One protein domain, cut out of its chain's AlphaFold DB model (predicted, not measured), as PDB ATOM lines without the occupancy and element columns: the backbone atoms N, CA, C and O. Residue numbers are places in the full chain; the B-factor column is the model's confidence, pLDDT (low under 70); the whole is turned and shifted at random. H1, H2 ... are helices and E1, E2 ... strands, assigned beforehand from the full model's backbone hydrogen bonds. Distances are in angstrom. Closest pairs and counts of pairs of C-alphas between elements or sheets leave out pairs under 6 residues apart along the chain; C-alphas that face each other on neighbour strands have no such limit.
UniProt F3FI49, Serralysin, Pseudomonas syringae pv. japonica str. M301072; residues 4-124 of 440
ATOM      1  N   PRO A   4       9.347  31.626  45.674       56.34
ATOM      2  CA  PRO A   4      10.609  30.895  45.705       56.34
ATOM      3  C   PRO A   4      11.110  30.618  47.121       56.34
ATOM      4  O   PRO A   4      10.836  31.362  48.065       56.34
ATOM      5  N   THR A   5      11.885  29.545  47.278       54.06
ATOM      6  CA  THR A   5      12.635  29.318  48.527       54.06
ATOM      7  C   THR A   5      13.781  30.322  48.682       54.06
ATOM      8  O   THR A   5      14.283  30.856  47.699       54.06
ATOM      9  N   ALA A   6      14.282  30.511  49.909       59.06
ATOM     10  CA  ALA A   6      15.482  31.319  50.169       59.06
ATOM     11  C   ALA A   6      16.762  30.786  49.483       59.06
ATOM     12  O   ALA A   6      17.763  31.493  49.430       59.06
ATOM     13  N   ALA A   7      16.738  29.548  48.974       55.06
ATOM     14  CA  ALA A   7      17.837  28.913  48.250       55.06
ATOM     15  C   ALA A   7      17.608  28.850  46.727       55.06
ATOM     16  O   ALA A   7      18.452  28.308  46.013       55.06
ATOM     17  N   ALA A   8      16.480  29.365  46.223       63.19
ATOM     18  CA  ALA A   8      16.173  29.331  44.800       63.19
ATOM     19  C   ALA A   8      17.096  30.284  44.034       63.19
ATOM     20  O   ALA A   8      17.076  31.496  44.247       63.19
ATOM     21  N   ALA A   9      17.919  29.734  43.141       77.69
ATOM     22  CA  ALA A   9      18.778  30.528  42.276       77.69
ATOM     23  C   ALA A   9      17.965  31.109  41.109       77.69
ATOM     24  O   ALA A   9      17.198  30.386  40.469       77.69
ATOM     25  N   ILE A  10      18.178  32.392  40.802       88.44
ATOM     26  CA  ILE A  10      17.734  33.012  39.548       88.44
ATOM     27  C   ILE A  10      18.953  33.115  38.632       88.44
ATOM     28  O   ILE A  10      19.897  33.850  38.920       88.44
ATOM     29  N   ASN A  11      18.942  32.359  37.538       91.12
ATOM     30  CA  ASN A  11      20.032  32.342  36.565       91.12
ATOM     31  C   ASN A  11      19.725  33.276  35.393       91.12
ATOM     32  O   ASN A  11      18.669  33.157  34.774       91.12
ATOM     33  N   PHE A  12      20.663  34.153  35.043       92.38
ATOM     34  CA  PHE A  12      20.529  35.071  33.911       92.38
ATOM     35  C   PHE A  12      21.291  34.558  32.685       92.38
ATOM     36  O   PHE A  12      22.406  34.046  32.804       92.38
ATOM     37  N   SER A  13      20.694  34.694  31.502       91.31
ATOM     38  CA  SER A  13      21.319  34.348  30.224       91.31
ATOM     39  C   SER A  13      20.932  35.329  29.118       91.31
ATOM     40  O   SER A  13      19.851  35.904  29.132       91.31
ATOM     41  N   GLU A  14      21.810  35.467  28.132       91.44
ATOM     42  CA  GLU A  14      21.574  36.237  26.900       91.44
ATOM     43  C   GLU A  14      21.838  35.410  25.630       91.44
ATOM     44  O   GLU A  14      21.895  35.931  24.516       91.44
ATOM     45  N   GLN A  15      22.051  34.101  25.802       90.81
ATOM     46  CA  GLN A  15      22.596  33.207  24.776       90.81
ATOM     47  C   GLN A  15      21.511  32.522  23.934       90.81
ATOM     48  O   GLN A  15      21.823  31.831  22.964       90.81
ATOM     49  N   LYS A  16      20.234  32.660  24.310       92.06
ATOM     50  CA  LYS A  16      19.097  32.074  23.591       92.06
ATOM     51  C   LYS A  16      18.229  33.172  22.993       92.06
ATOM     52  O   LYS A  16      18.167  34.275  23.521       92.06
ATOM     53  N   SER A  17      17.548  32.847  21.897       93.25
ATOM     54  CA  SER A  17      16.647  33.775  21.211       93.25
ATOM     55  C   SER A  17      15.412  34.103  22.057       93.25
ATOM     56  O   SER A  17      14.870  33.227  22.731       93.25
ATOM     57  N   GLY A  18      14.951  35.352  21.957       91.88
ATOM     58  CA  GLY A  18      13.747  35.847  22.621       91.88
ATOM     59  C   GLY A  18      13.989  36.386  24.032       91.88
ATOM     60  O   GLY A  18      15.119  36.422  24.521       91.88
ATOM     61  N   ALA A  19      12.895  36.802  24.661       93.75
ATOM     62  CA  ALA A  19      12.822  37.209  26.055       93.75
ATOM     63  C   ALA A  19      11.801  36.321  26.763       93.75
ATOM     64  O   ALA A  19      10.692  36.164  26.253       93.75
ATOM     65  N   TYR A  20      12.204  35.669  27.850       93.62
ATOM     66  CA  TYR A  20      11.316  34.831  28.647       93.62
ATOM     67  C   TYR A  20      11.925  34.499  30.011       93.62
ATOM     68  O   TYR A  20      13.148  34.478  30.199       93.62
ATOM     69  N   SER A  21      11.052  34.097  30.924       94.25
ATOM     70  CA  SER A  21      11.382  33.522  32.216       94.25
ATOM     71  C   SER A  21      10.781  32.126  32.341       94.25
ATOM     72  O   SER A  21       9.644  31.879  31.948       94.25
ATOM     73  N   ASN A  22      11.554  31.190  32.886       92.88
ATOM     74  CA  ASN A  22      11.083  29.849  33.233       92.88
ATOM     75  C   ASN A  22      11.378  29.582  34.700       92.88
ATOM     76  O   ASN A  22      12.457  29.917  35.181       92.88
ATOM     77  N   SER A  23      10.447  28.926  35.384       92.62
ATOM     78  CA  SER A  23      10.611  28.518  36.777       92.62
ATOM     79  C   SER A  23      10.324  27.032  36.929       92.62
ATOM     80  O   SER A  23       9.385  26.509  36.326       92.62
ATOM     81  N   ASN A  24      11.128  26.363  37.744       91.06
ATOM     82  CA  ASN A  24      10.870  25.010  38.211       91.06
ATOM     83  C   ASN A  24      10.161  25.064  39.566       91.06
ATOM     84  O   ASN A  24      10.357  25.993  40.355       91.06
ATOM     85  N   TYR A  25       9.327  24.062  39.840       86.62
ATOM     86  CA  TYR A  25       8.469  24.047  41.019       86.62
ATOM     87  C   TYR A  25       8.637  22.757  41.821       86.62
ATOM     88  O   TYR A  25       8.593  21.653  41.276       86.62
ATOM     89  N   ALA A  26       8.739  22.902  43.139       84.19
ATOM     90  CA  ALA A  26       8.585  21.828  44.110       84.19
ATOM     91  C   ALA A  26       7.223  21.995  44.803       84.19
ATOM     92  O   ALA A  26       7.093  22.674  45.822       84.19
ATOM     93  N   GLY A  27       6.174  21.421  44.207       84.56
ATOM     94  CA  GLY A  27       4.794  21.671  44.631       84.56
ATOM     95  C   GLY A  27       4.358  23.099  44.286       84.56
ATOM     96  O   GLY A  27       4.395  23.487  43.124       84.56
ATOM     97  N   SER A  28       3.951  23.881  45.288       80.69
ATOM     98  CA  SER A  28       3.529  25.286  45.148       80.69
ATOM     99  C   SER A  28       4.666  26.303  45.313       80.69
ATOM    100  O   SER A  28       4.420  27.491  45.513       80.69
ATOM    101  N   ILE A  29       5.914  25.845  45.337       81.94
ATOM    102  CA  ILE A  29       7.079  26.663  45.668       81.94
ATOM    103  C   ILE A  29       8.023  26.654  44.474       81.94
ATOM    104  O   ILE A  29       8.308  25.587  43.932       81.94
ATOM    105  N   ILE A  30       8.523  27.825  44.081       88.12
ATOM    106  CA  ILE A  30       9.544  27.926  43.033       88.12
ATOM    107  C   ILE A  30      10.880  27.412  43.601       88.12
ATOM    108  O   ILE A  30      11.365  27.900  44.628       88.12
ATOM    109  N   SER A  31      11.460  26.390  42.967       89.12
ATOM    110  CA  SER A  31      12.749  25.812  43.373       89.12
ATOM    111  C   SER A  31      13.933  26.564  42.782       89.12
ATOM    112  O   SER A  31      14.953  26.702  43.447       89.12
ATOM    113  N   ASP A  32      13.789  27.045  41.551       91.50
ATOM    114  CA  ASP A  32      14.780  27.802  40.794       91.50
ATOM    115  C   ASP A  32      14.108  28.445  39.573       91.50
ATOM    116  O   ASP A  32      13.074  27.964  39.097       91.50
ATOM    117  N   SER A  33      14.712  29.517  39.068       94.62
ATOM    118  CA  SER A  33      14.244  30.223  37.877       94.62
ATOM    119  C   SER A  33      15.399  30.568  36.943       94.62
ATOM    120  O   SER A  33      16.560  30.690  37.344       94.62
ATOM    121  N   SER A  34      15.081  30.764  35.668       94.38
ATOM    122  CA  SER A  34      16.001  31.288  34.664       94.38
ATOM    123  C   SER A  34      15.344  32.421  33.892       94.38
ATOM    124  O   SER A  34      14.258  32.220  33.350       94.38
ATOM    125  N   VAL A  35      16.033  33.551  33.782       96.25
ATOM    126  CA  VAL A  35      15.653  34.692  32.945       96.25
ATOM    127  C   VAL A  35      16.582  34.724  31.738       96.25
ATOM    128  O   VAL A  35      17.804  34.752  31.895       96.25
ATOM    129  N   ASN A  36      16.015  34.707  30.533       95.44
ATOM    130  CA  ASN A  36      16.772  34.887  29.301       95.44
ATOM    131  C   ASN A  36      16.256  36.095  28.533       95.44
ATOM    132  O   ASN A  36      15.105  36.070  28.108       95.44
ATOM    133  N   ILE A  37      17.129  37.063  28.254       95.06
ATOM    134  CA  ILE A  37      16.869  38.124  27.277       95.06
ATOM    135  C   ILE A  37      18.012  38.117  26.265       95.06
ATOM    136  O   ILE A  37      19.158  38.363  26.631       95.06
ATOM    137  N   ALA A  38      17.719  37.813  25.001       94.56
ATOM    138  CA  ALA A  38      18.743  37.726  23.963       94.56
ATOM    139  C   ALA A  38      19.543  39.035  23.824       94.56
ATOM    140  O   ALA A  38      18.971  40.126  23.836       94.56
ATOM    141  N   SER A  39      20.859  38.936  23.625       90.75
ATOM    142  CA  SER A  39      21.754  40.106  23.557       90.75
ATOM    143  C   SER A  39      21.403  41.104  22.444       90.75
ATOM    144  O   SER A  39      21.638  42.306  22.580       90.75
ATOM    145  N   ASP A  40      20.783  40.646  21.352       93.06
ATOM    146  CA  ASP A  40      20.357  41.503  20.245       93.06
ATOM    147  C   ASP A  40      19.135  42.375  20.579       93.06
ATOM    148  O   ASP A  40      18.834  43.309  19.834       93.06
ATOM    149  N   TRP A  41      18.450  42.133  21.705       93.81
ATOM    150  CA  TRP A  41      17.346  42.976  22.172       93.81
ATOM    151  C   TRP A  41      17.790  44.363  22.627       93.81
ATOM    152  O   TRP A  41      16.952  45.260  22.697       93.81
ATOM    153  N   VAL A  42      19.092  44.591  22.828       89.44
ATOM    154  CA  VAL A  42      19.653  45.930  23.081       89.44
ATOM    155  C   VAL A  42      19.198  46.968  22.040       89.44
ATOM    156  O   VAL A  42      19.064  48.150  22.352       89.44
ATOM    157  N   LYS A  43      18.869  46.529  20.814       93.12
ATOM    158  CA  LYS A  43      18.318  47.374  19.739       93.12
ATOM    159  C   LYS A  43      16.961  48.016  20.069       93.12
ATOM    160  O   LYS A  43      16.592  48.985  19.414       93.12
ATOM    161  N   TYR A  44      16.225  47.491  21.052       91.62
ATOM    162  CA  TYR A  44      14.925  48.012  21.488       91.62
ATOM    163  C   TYR A  44      15.033  49.116  22.557       91.62
ATOM    164  O   TYR A  44      14.012  49.604  23.041       91.62
ATOM    165  N   GLY A  45      16.249  49.539  22.924       89.19
ATOM    166  CA  GLY A  45      16.463  50.673  23.825       89.19
ATOM    167  C   GLY A  45      15.814  50.459  25.194       89.19
ATOM    168  O   GLY A  45      16.068  49.460  25.853       89.19
ATOM    169  N   LEU A  46      14.959  51.383  25.630       88.94
ATOM    170  CA  LEU A  46      14.321  51.342  26.954       88.94
ATOM    171  C   LEU A  46      13.395  50.138  27.159       88.94
ATOM    172  O   LEU A  46      13.288  49.625  28.272       88.94
ATOM    173  N   TYR A  47      12.797  49.627  26.083       92.56
ATOM    174  CA  TYR A  47      11.973  48.425  26.158       92.56
ATOM    175  C   TYR A  47      12.788  47.190  26.575       92.56
ATOM    176  O   TYR A  47      12.275  46.312  27.265       92.56
ATOM    177  N   TYR A  48      14.081  47.141  26.232       91.44
ATOM    178  CA  TYR A  48      14.991  46.083  26.685       91.44
ATOM    179  C   TYR A  48      15.106  46.061  28.215       91.44
ATOM    180  O   TYR A  48      14.992  45.000  28.825       91.44
ATOM    181  N   GLN A  49      15.257  47.231  28.845       88.88
ATOM    182  CA  GLN A  49      15.315  47.349  30.303       88.88
ATOM    183  C   GLN A  49      13.979  46.982  30.955       88.88
ATOM    184  O   GLN A  49      13.961  46.198  31.901       88.88
ATOM    185  N   GLN A  50      12.868  47.492  30.422       94.19
ATOM    186  CA  GLN A  50      11.526  47.137  30.886       94.19
ATOM    187  C   GLN A  50      11.291  45.618  30.836       94.19
ATOM    188  O   GLN A  50      10.753  45.041  31.780       94.19
ATOM    189  N   THR A  51      11.757  44.956  29.773       95.25
ATOM    190  CA  THR A  51      11.634  43.501  29.613       95.25
ATOM    191  C   THR A  51      12.414  42.748  30.695       95.25
ATOM    192  O   THR A  51      11.910  41.767  31.231       95.25
ATOM    193  N   TYR A  52      13.601  43.215  31.102       93.81
ATOM    194  CA  TYR A  52      14.290  42.611  32.251       93.81
ATOM    195  C   TYR A  52      13.465  42.694  33.532       93.81
ATOM    196  O   TYR A  52      13.370  41.699  34.246       93.81
ATOM    197  N   ILE A  53      12.866  43.852  33.824       95.12
ATOM    198  CA  ILE A  53      12.036  44.026  35.024       95.12
ATOM    199  C   ILE A  53      10.848  43.050  34.979       95.12
ATOM    200  O   ILE A  53      10.586  42.364  35.966       95.12
ATOM    201  N   HIS A  54      10.199  42.928  33.819       97.25
ATOM    202  CA  HIS A  54       9.096  41.996  33.580       97.25
ATOM    203  C   HIS A  54       9.498  40.530  33.824       97.25
ATOM    204  O   HIS A  54       8.903  39.837  34.652       97.25
ATOM    205  N   GLU A  55      10.556  40.046  33.168       96.94
ATOM    206  CA  GLU A  55      10.960  38.638  33.281       96.94
ATOM    207  C   GLU A  55      11.520  38.284  34.667       96.94
ATOM    208  O   GLU A  55      11.340  37.162  35.157       96.94
ATOM    209  N   ILE A  56      12.157  39.248  35.344       95.62
ATOM    210  CA  ILE A  56      12.541  39.109  36.753       95.62
ATOM    211  C   ILE A  56      11.290  39.003  37.629       95.62
ATOM    212  O   ILE A  56      11.253  38.152  38.518       95.62
ATOM    213  N   GLY A  57      10.243  39.789  37.358       96.62
ATOM    214  CA  GLY A  57       8.944  39.667  38.020       96.62
ATOM    215  C   GLY A  57       8.389  38.242  37.942       96.62
ATOM    216  O   GLY A  57       8.014  37.670  38.969       96.62
ATOM    217  N   HIS A  58       8.435  37.618  36.763       95.50
ATOM    218  CA  HIS A  58       8.065  36.208  36.590       95.50
ATOM    219  C   HIS A  58       8.946  35.234  37.371       95.50
ATOM    220  O   HIS A  58       8.424  34.327  38.022       95.50
ATOM    221  N   ALA A  59      10.270  35.423  37.353       94.94
ATOM    222  CA  ALA A  59      11.195  34.592  38.130       94.94
ATOM    223  C   ALA A  59      10.938  34.707  39.644       94.94
ATOM    224  O   ALA A  59      11.101  33.745  40.390       94.94
ATOM    225  N   LEU A  60      10.470  35.873  40.094       93.44
ATOM    226  CA  LEU A  60      10.052  36.119  41.470       93.44
ATOM    227  C   LEU A  60       8.597  35.704  41.750       93.44
ATOM    228  O   LEU A  60       8.116  35.881  42.872       93.44
ATOM    229  N   GLY A  61       7.895  35.130  40.773       93.25
ATOM    230  CA  GLY A  61       6.582  34.519  40.963       93.25
ATOM    231  C   GLY A  61       5.372  35.411  40.696       93.25
ATOM    232  O   GLY A  61       4.246  35.011  41.035       93.25
ATOM    233  N   LEU A  62       5.572  36.583  40.089       95.00
ATOM    234  CA  LEU A  62       4.487  37.397  39.547       95.00
ATOM    235  C   LEU A  62       3.966  36.776  38.242       95.00
ATOM    236  O   LEU A  62       4.724  36.225  37.448       95.00
ATOM    237  N   GLY A  63       2.652  36.823  38.039       93.88
ATOM    238  CA  GLY A  63       2.040  36.511  36.744       93.88
ATOM    239  C   GLY A  63       1.857  37.786  35.927       93.88
ATOM    240  O   GLY A  63       2.102  38.877  36.439       93.88
ATOM    241  N   HIS A  64       1.379  37.653  34.690       95.44
ATOM    242  CA  HIS A  64       0.842  38.809  33.978       95.44
ATOM    243  C   HIS A  64      -0.340  39.408  34.751       95.44
ATOM    244  O   HIS A  64      -0.996  38.714  35.539       95.44
ATOM    245  N   ALA A  65      -0.632  40.680  34.492       92.44
ATOM    246  CA  ALA A  65      -1.766  41.375  35.095       92.44
ATOM    247  C   ALA A  65      -3.121  40.713  34.750       92.44
ATOM    248  O   ALA A  65      -4.014  40.656  35.594       92.44
ATOM    249  N   GLY A  66      -3.260  40.122  33.560       89.31
ATOM    250  CA  GLY A  66      -4.434  39.339  33.165       89.31
ATOM    251  C   GLY A  66      -4.116  37.904  32.735       89.31
ATOM    252  O   GLY A  66      -2.965  37.478  32.659       89.31
ATOM    253  N   ASN A  67      -5.162  37.128  32.432       89.12
ATOM    254  CA  ASN A  67      -5.026  35.739  31.978       89.12
ATOM    255  C   ASN A  67      -4.776  35.662  30.461       89.12
ATOM    256  O   ASN A  67      -5.619  35.190  29.696       89.12
ATOM    257  N   TYR A  68      -3.624  36.159  30.030       92.06
ATOM    258  CA  TYR A  68      -3.161  36.105  28.646       92.06
ATOM    259  C   TYR A  68      -1.704  35.653  28.581       92.06
ATOM    260  O   TYR A  68      -0.967  35.729  29.562       92.06
ATOM    261  N   ASN A  69      -1.296  35.135  27.424       87.69
ATOM    262  CA  ASN A  69       0.078  34.720  27.165       87.69
ATOM    263  C   ASN A  69       0.367  34.819  25.659       87.69
ATOM    264  O   ASN A  69      -0.436  34.364  24.840       87.69
ATOM    265  N   GLY A  70       1.495  35.422  25.285       82.81
ATOM    266  CA  GLY A  70       1.935  35.576  23.897       82.81
ATOM    267  C   GLY A  70       1.328  36.771  23.151       82.81
ATOM    268  O   GLY A  70       2.069  37.637  22.703       82.81
ATOM    269  N   SER A  71       0.000  36.846  23.002       85.50
ATOM    270  CA  SER A  71      -0.668  37.978  22.335       85.50
ATOM    271  C   SER A  71      -1.991  38.321  23.012       85.50
ATOM    272  O   SER A  71      -2.743  37.428  23.404       85.50
ATOM    273  N   ALA A  72      -2.263  39.617  23.149       91.50
ATOM    274  CA  ALA A  72      -3.462  40.144  23.781       91.50
ATOM    275  C   ALA A  72      -3.809  41.520  23.198       91.50
ATOM    276  O   ALA A  72      -2.928  42.245  22.744       91.50
ATOM    277  N   THR A  73      -5.085  41.896  23.259       91.81
ATOM    278  CA  THR A  73      -5.546  43.273  23.018       91.81
ATOM    279  C   THR A  73      -6.368  43.738  24.208       91.81
ATOM    280  O   THR A  73      -7.214  42.970  24.681       91.81
ATOM    281  N   PHE A  74      -6.184  44.985  24.641       92.31
ATOM    282  CA  PHE A  74      -6.829  45.502  25.847       92.31
ATOM    283  C   PHE A  74      -8.355  45.246  25.883       92.31
ATOM    284  O   PHE A  74      -8.807  44.593  26.824       92.31
ATOM    285  N   PRO A  75      -9.158  45.579  24.843       91.81
ATOM    286  CA  PRO A  75     -10.619  45.416  24.896       91.81
ATOM    287  C   PRO A  75     -11.123  43.973  25.038       91.81
ATOM    288  O   PRO A  75     -12.266  43.766  25.434       91.81
ATOM    289  N   ASN A  76     -10.306  42.981  24.674       90.69
ATOM    290  CA  ASN A  76     -10.721  41.577  24.633       90.69
ATOM    291  C   ASN A  76     -10.116  40.734  25.760       90.69
ATOM    292  O   ASN A  76     -10.624  39.651  26.045       90.69
ATOM    293  N   ASN A  77      -8.999  41.175  26.345       93.94
ATOM    294  CA  ASN A  77      -8.175  40.330  27.208       93.94
ATOM    295  C   ASN A  77      -7.850  40.949  28.570       93.94
ATOM    296  O   ASN A  77      -7.484  40.195  29.472       93.94
ATOM    297  N   ALA A  78      -7.973  42.270  28.736       90.94
ATOM    298  CA  ALA A  78      -7.782  42.901  30.038       90.94
ATOM    299  C   ALA A  78      -8.826  42.379  31.034       90.94
ATOM    300  O   ALA A  78     -10.019  42.305  30.730       90.94
ATOM    301  N   PHE A  79      -8.373  41.992  32.226       89.50
ATOM    302  CA  PHE A  79      -9.256  41.459  33.269       89.50
ATOM    303  C   PHE A  79      -9.886  42.569  34.129       89.50
ATOM    304  O   PHE A  79     -10.974  42.384  34.673       89.50
ATOM    305  N   TYR A  80      -9.217  43.719  34.239       92.50
ATOM    306  CA  TYR A  80      -9.643  44.895  35.002       92.50
ATOM    307  C   TYR A  80      -9.200  46.187  34.296       92.50
ATOM    308  O   TYR A  80      -8.367  46.148  33.390       92.50
ATOM    309  N   GLN A  81      -9.788  47.326  34.676       94.06
ATOM    310  CA  GLN A  81      -9.633  48.597  33.952       94.06
ATOM    311  C   GLN A  81      -8.211  49.152  34.023       94.06
ATOM    312  O   GLN A  81      -7.744  49.755  33.065       94.06
ATOM    313  N   GLU A  82      -7.507  48.922  35.123       94.44
ATOM    314  CA  GLU A  82      -6.156  49.415  35.385       94.44
ATOM    315  C   GLU A  82      -5.048  48.521  34.796       94.44
ATOM    316  O   GLU A  82      -3.872  48.753  35.067       94.44
ATOM    317  N   ASP A  83      -5.380  47.490  34.010       95.75
ATOM    318  CA  ASP A  83      -4.391  46.609  33.376       95.75
ATOM    319  C   ASP A  83      -3.609  47.374  32.291       95.75
ATOM    320  O   ASP A  83      -4.008  47.443  31.128       95.75
ATOM    321  N   SER A  84      -2.525  48.032  32.697       96.44
ATOM    322  CA  SER A  84      -1.560  48.678  31.809       96.44
ATOM    323  C   SER A  84      -0.220  48.908  32.501       96.44
ATOM    324  O   SER A  84      -0.105  48.867  33.730       96.44
ATOM    325  N   TRP A  85       0.787  49.260  31.704       96.69
ATOM    326  CA  TRP A  85       2.104  49.720  32.151       96.69
ATOM    327  C   TRP A  85       2.063  50.936  33.086       96.69
ATOM    328  O   TRP A  85       3.057  51.214  33.751       96.69
ATOM    329  N   LYS A  86       0.932  51.650  33.196       95.88
ATOM    330  CA  LYS A  86       0.747  52.681  34.231       95.88
ATOM    331  C   LYS A  86       0.778  52.084  35.644       95.88
ATOM    332  O   LYS A  86       1.283  52.721  36.562       95.88
ATOM    333  N   TYR A  87       0.233  50.882  35.822       96.56
ATOM    334  CA  TYR A  87       0.052  50.265  37.139       96.56
ATOM    335  C   TYR A  87       0.882  48.998  37.340       96.56
ATOM    336  O   TYR A  87       1.198  48.675  38.485       96.56
ATOM    337  N   SER A  88       1.246  48.291  36.264       97.44
ATOM    338  CA  SER A  88       2.033  47.058  36.328       97.44
ATOM    339  C   SER A  88       2.922  46.884  35.098       97.44
ATOM    340  O   SER A  88       2.440  46.850  33.965       97.44
ATOM    341  N   VAL A  89       4.218  46.665  35.318       97.31
ATOM    342  CA  VAL A  89       5.157  46.229  34.273       97.31
ATOM    343  C   VAL A  89       4.817  44.831  33.742       97.31
ATOM    344  O   VAL A  89       5.249  44.462  32.654       97.31
ATOM    345  N   MET A  90       4.014  44.060  34.484       97.56
ATOM    346  CA  MET A  90       3.543  42.727  34.099       97.56
ATOM    347  C   MET A  90       2.358  42.755  33.122       97.56
ATOM    348  O   MET A  90       1.914  41.699  32.667       97.56
ATOM    349  N   SER A  91       1.831  43.939  32.797       96.94
ATOM    350  CA  SER A  91       0.797  44.095  31.775       96.94
ATOM    351  C   SER A  91       1.370  43.947  30.363       96.94
ATOM    352  O   SER A  91       2.529  44.273  30.102       96.94
ATOM    353  N   TYR A  92       0.542  43.482  29.427       95.38
ATOM    354  CA  TYR A  92       0.857  43.526  27.992       95.38
ATOM    355  C   TYR A  92       0.461  44.845  27.330       95.38
ATOM    356  O   TYR A  92       0.817  45.064  26.176       95.38
ATOM    357  N   PHE A  93      -0.279  45.702  28.031       96.19
ATOM    358  CA  PHE A  93      -0.859  46.906  27.458       96.19
ATOM    359  C   PHE A  93      -0.079  48.129  27.920       96.19
ATOM    360  O   PHE A  93       0.091  48.367  29.117       96.19
ATOM    361  N   SER A  94       0.374  48.935  26.971       95.50
ATOM    362  CA  SER A  94       0.903  50.263  27.262       95.50
ATOM    363  C   SER A  94      -0.189  51.210  27.776       95.50
ATOM    364  O   SER A  94      -1.382  50.891  27.773       95.50
ATOM    365  N   GLN A  95       0.214  52.395  28.236       95.12
ATOM    366  CA  GLN A  95      -0.711  53.425  28.713       95.12
ATOM    367  C   GLN A  95      -1.716  53.827  27.622       95.12
ATOM    368  O   GLN A  95      -2.901  53.932  27.918       95.12
ATOM    369  N   ASP A  96      -1.259  53.963  26.372       93.25
ATOM    370  CA  ASP A  96      -2.081  54.405  25.236       93.25
ATOM    371  C   ASP A  96      -3.053  53.321  24.731       93.25
ATOM    372  O   ASP A  96      -4.093  53.630  24.148       93.25
ATOM    373  N   GLU A  97      -2.738  52.039  24.938       93.94
ATOM    374  CA  GLU A  97      -3.624  50.928  24.557       93.94
ATOM    375  C   GLU A  97      -4.799  50.750  25.526       93.94
ATOM    376  O   GLU A  97      -5.840  50.198  25.155       93.94
ATOM    377  N   ASN A  98      -4.648  51.219  26.765       92.62
ATOM    378  CA  ASN A  98      -5.685  51.173  27.781       92.62
ATOM    379  C   ASN A  98      -6.566  52.427  27.702       92.62
ATOM    380  O   ASN A  98      -6.214  53.498  28.187       92.62
ATOM    381  N   THR A  99      -7.776  52.270  27.165       88.06
ATOM    382  CA  THR A  99      -8.726  53.377  26.953       88.06
ATOM    383  C   THR A  99      -9.277  54.013  28.233       88.06
ATOM    384  O   THR A  99      -9.970  55.025  28.150       88.06
ATOM    385  N   TYR A 100      -9.031  53.419  29.404       89.62
ATOM    386  CA  TYR A 100      -9.405  53.973  30.709       89.62
ATOM    387  C   TYR A 100      -8.237  54.696  31.391       89.62
ATOM    388  O   TYR A 100      -8.425  55.363  32.409       89.62
ATOM    389  N   SER A 101      -7.030  54.591  30.835       87.94
ATOM    390  CA  SER A 101      -5.847  55.255  31.356       87.94
ATOM    391  C   SER A 101      -5.752  56.678  30.814       87.94
ATOM    392  O   SER A 101      -5.455  56.897  29.645       87.94
ATOM    393  N   ASN A 102      -5.940  57.671  31.683       90.69
ATOM    394  CA  ASN A 102      -5.528  59.043  31.391       90.69
ATOM    395  C   ASN A 102      -4.031  59.202  31.714       90.69
ATOM    396  O   ASN A 102      -3.673  59.657  32.801       90.69
ATOM    397  N   ALA A 103      -3.162  58.718  30.825       94.94
ATOM    398  CA  ALA A 103      -1.707  58.821  30.935       94.94
ATOM    399  C   ALA A 103      -1.065  58.789  29.546       94.94
ATOM    400  O   ALA A 103      -1.627  58.208  28.625       94.94
ATOM    401  N   SER A 104       0.110  59.394  29.406       94.88
ATOM    402  CA  SER A 104       0.891  59.319  28.171       94.88
ATOM    403  C   SER A 104       1.708  58.033  28.127       94.88
ATOM    404  O   SER A 104       2.214  57.595  29.166       94.88
ATOM    405  N   PHE A 105       1.934  57.491  26.933       95.56
ATOM    406  CA  PHE A 105       2.931  56.445  26.723       95.56
ATOM    407  C   PHE A 105       4.288  56.784  27.353       95.56
ATOM    408  O   PHE A 105       4.836  57.871  27.158       95.56
ATOM    409  N   GLY A 106       4.870  55.799  28.032       93.88
ATOM    410  CA  GLY A 106       6.260  55.831  28.458       93.88
ATOM    411  C   GLY A 106       6.740  54.446  28.870       93.88
ATOM    412  O   GLY A 106       5.981  53.634  29.406       93.88
ATOM    413  N   TYR A 107       8.017  54.168  28.604       94.25
ATOM    414  CA  TYR A 107       8.633  52.915  29.029       94.25
ATOM    415  C   TYR A 107       8.822  52.900  30.545       94.25
ATOM    416  O   TYR A 107       9.184  53.908  31.156       94.25
ATOM    417  N   VAL A 108       8.584  51.735  31.133       94.19
ATOM    418  CA  VAL A 108       8.587  51.523  32.576       94.19
ATOM    419  C   VAL A 108      10.013  51.303  33.077       94.19
ATOM    420  O   VAL A 108      10.711  50.391  32.632       94.19
ATOM    421  N   ALA A 109      10.444  52.142  34.016       92.00
ATOM    422  CA  ALA A 109      11.803  52.147  34.556       92.00
ATOM    423  C   ALA A 109      11.947  51.398  35.890       92.00
ATOM    424  O   ALA A 109      13.061  51.058  36.290       92.00
ATOM    425  N   THR A 110      10.837  51.147  36.587       94.06
ATOM    426  CA  THR A 110      10.787  50.491  37.902       94.06
ATOM    427  C   THR A 110       9.587  49.547  37.971       94.06
ATOM    428  O   THR A 110       8.666  49.690  37.174       94.06
ATOM    429  N   PRO A 111       9.517  48.620  38.945       96.12
ATOM    430  CA  PRO A 111       8.235  48.029  39.319       96.12
ATOM    431  C   PRO A 111       7.197  49.131  39.582       96.12
ATOM    432  O   PRO A 111       7.535  50.158  40.177       96.12
ATOM    433  N   MET A 112       5.968  48.927  39.117       97.31
ATOM    434  CA  MET A 112       4.868  49.881  39.265       97.31
ATOM    435  C   MET A 112       4.017  49.554  40.499       97.31
ATOM    436  O   MET A 112       4.229  48.529  41.149       97.31
ATOM    437  N   LEU A 113       3.052  50.414  40.849       97.50
ATOM    438  CA  LEU A 113       2.251  50.298  42.081       97.50
ATOM    439  C   LEU A 113       1.719  48.879  42.357       97.50
ATOM    440  O   LEU A 113       1.908  48.355  43.458       97.50
ATOM    441  N   ALA A 114       1.097  48.230  41.366       97.19
ATOM    442  CA  ALA A 114       0.539  46.890  41.542       97.19
ATOM    443  C   ALA A 114       1.635  45.824  41.702       97.19
ATOM    444  O   ALA A 114       1.473  44.895  42.496       97.19
ATOM    445  N   ASP A 115       2.768  45.982  41.011       98.19
ATOM    446  CA  ASP A 115       3.913  45.074  41.125       98.19
ATOM    447  C   ASP A 115       4.525  45.140  42.526       98.19
ATOM    448  O   ASP A 115       4.835  44.105  43.116       98.19
ATOM    449  N   ILE A 116       4.666  46.351  43.078       97.31
ATOM    450  CA  ILE A 116       5.216  46.581  44.418       97.31
ATOM    451  C   ILE A 116       4.312  45.943  45.476       97.31
ATOM    452  O   ILE A 116       4.792  45.191  46.324       97.31
ATOM    453  N   VAL A 117       2.997  46.163  45.409       96.75
ATOM    454  CA  VAL A 117       2.059  45.532  46.352       96.75
ATOM    455  C   VAL A 117       2.093  44.004  46.214       96.75
ATOM    456  O   VAL A 117       2.149  43.285  47.217       96.75
ATOM    457  N   ALA A 118       2.106  43.486  44.981       96.56
ATOM    458  CA  ALA A 118       2.135  42.049  44.730       96.56
ATOM    459  C   ALA A 118       3.425  41.402  45.256       96.56
ATOM    460  O   ALA A 118       3.364  40.390  45.959       96.56
ATOM    461  N   ILE A 119       4.589  41.995  44.989       95.88
ATOM    462  CA  ILE A 119       5.870  41.443  45.435       95.88
ATOM    463  C   ILE A 119       6.007  41.518  46.960       95.88
ATOM    464  O   ILE A 119       6.421  40.545  47.592       95.88
ATOM    465  N   GLN A 120       5.556  42.608  47.584       95.81
ATOM    466  CA  GLN A 120       5.551  42.730  49.041       95.81
ATOM    467  C   GLN A 120       4.622  41.705  49.704       95.81
ATOM    468  O   GLN A 120       4.943  41.196  50.775       95.81
ATOM    469  N   SER A 121       3.523  41.306  49.054       94.88
ATOM    470  CA  SER A 121       2.660  40.233  49.571       94.88
ATOM    471  C   SER A 121       3.353  38.860  49.616       94.88
ATOM    472  O   SER A 121       3.018  38.016  50.449       94.88
ATOM    473  N   LEU A 122       4.346  38.632  48.748       91.56
ATOM    474  CA  LEU A 122       5.108  37.383  48.688       91.56
ATOM    475  C   LEU A 122       6.307  37.388  49.641       91.56
ATOM    476  O   LEU A 122       6.575  36.381  50.309       91.56
ATOM    477  N   TYR A 123       7.038  38.500  49.708       91.81
ATOM    478  CA  TYR A 123       8.348  38.562  50.371       91.81
ATOM    479  C   TYR A 123       8.405  39.483  51.589       91.81
ATOM    480  O   TYR A 123       9.385  39.428  52.328       91.81
ATOM    481  N   GLY A 124       7.353  40.257  51.840       94.25
ATOM    482  CA  GLY A 124       7.345  41.340  52.815       94.25
ATOM    483  C   GLY A 124       7.847  42.660  52.230       94.25
ATOM    484  O   GLY A 124       8.350  42.732  51.108       94.25
TER     485      GLY A 124
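What this domain is: This is residues 4 to 124 of the 440 residues of the protein "Serralysin" of Pseudomonas syringae pv. japonica str. M301072 (UniProt F3FI49). A small three-stranded sheet has one long helix, H2, lying along one face. On the far side of H2 from the sheet is a region mostly of loops, with the short H3 within it and H4 closing the printed part. The 121 printed residues include three named strands and then four named helices, E1 E2 E3 H1 H2 H3 H4. The sheet, in order E1 E3 E2, is mixed, and so is the class, helices and strands, though under half of the residues are in named elements. The whole is compact, radius of gyration of the C-alphas 14.6 A, spanning 42 by 34 by 24 A.

Where its parts are: E1 is residues 10 to 13, from C-alpha 10 at (17.734, 33.012, 39.548). E2 is residues 19 to 26, 24.1 A long, and E3 residues 29 to 37, 23.8 A, bending by 57 degrees at residue 32. H1 is residues 39 to 44, H2 46 to 59, 20.4 A, and H3 74 to 77. H4, residues 113 to 123, 15.6 A, ends at (8.348, 38.562, 50.371).

How they stand to each other: E1 and E3 are parallel, with N 11 and O 33 at 2.9 A. E2 and E3 form an antiparallel hairpin, with N 22 and O 34 at 2.9 A. H2 is on the sheet at a height of 8.5 A, over E3 and E2 and along the strands, making two layers, helix on one face of a sheet; the closest C-alphas of H2 and E2 are Glu 55 and Ser 21, 5.2 A. H1 is close to but not clearly touching H2, C-alphas of Val 42 and Tyr 48 at 5.9 A. H4 is only just apart from H2, closest 8.0 A; H3 touches no helix. Every O i to N i+4 pair is within hydrogen-bond range in H2 and H4; H1 has 0 of 2, but 3 of 3 O i to N i+3 pairs, and H3 is too short for an i+4 pair.

The domain as a whole: The C-alphas of Ala 7 and Thr 99 are the farthest apart, 41.9 A. The printed part has no cut. The links H2 to H3 and H3 to H4 are long, 14 and 35 residues. Residues 4 to 8 have pLDDT under 70.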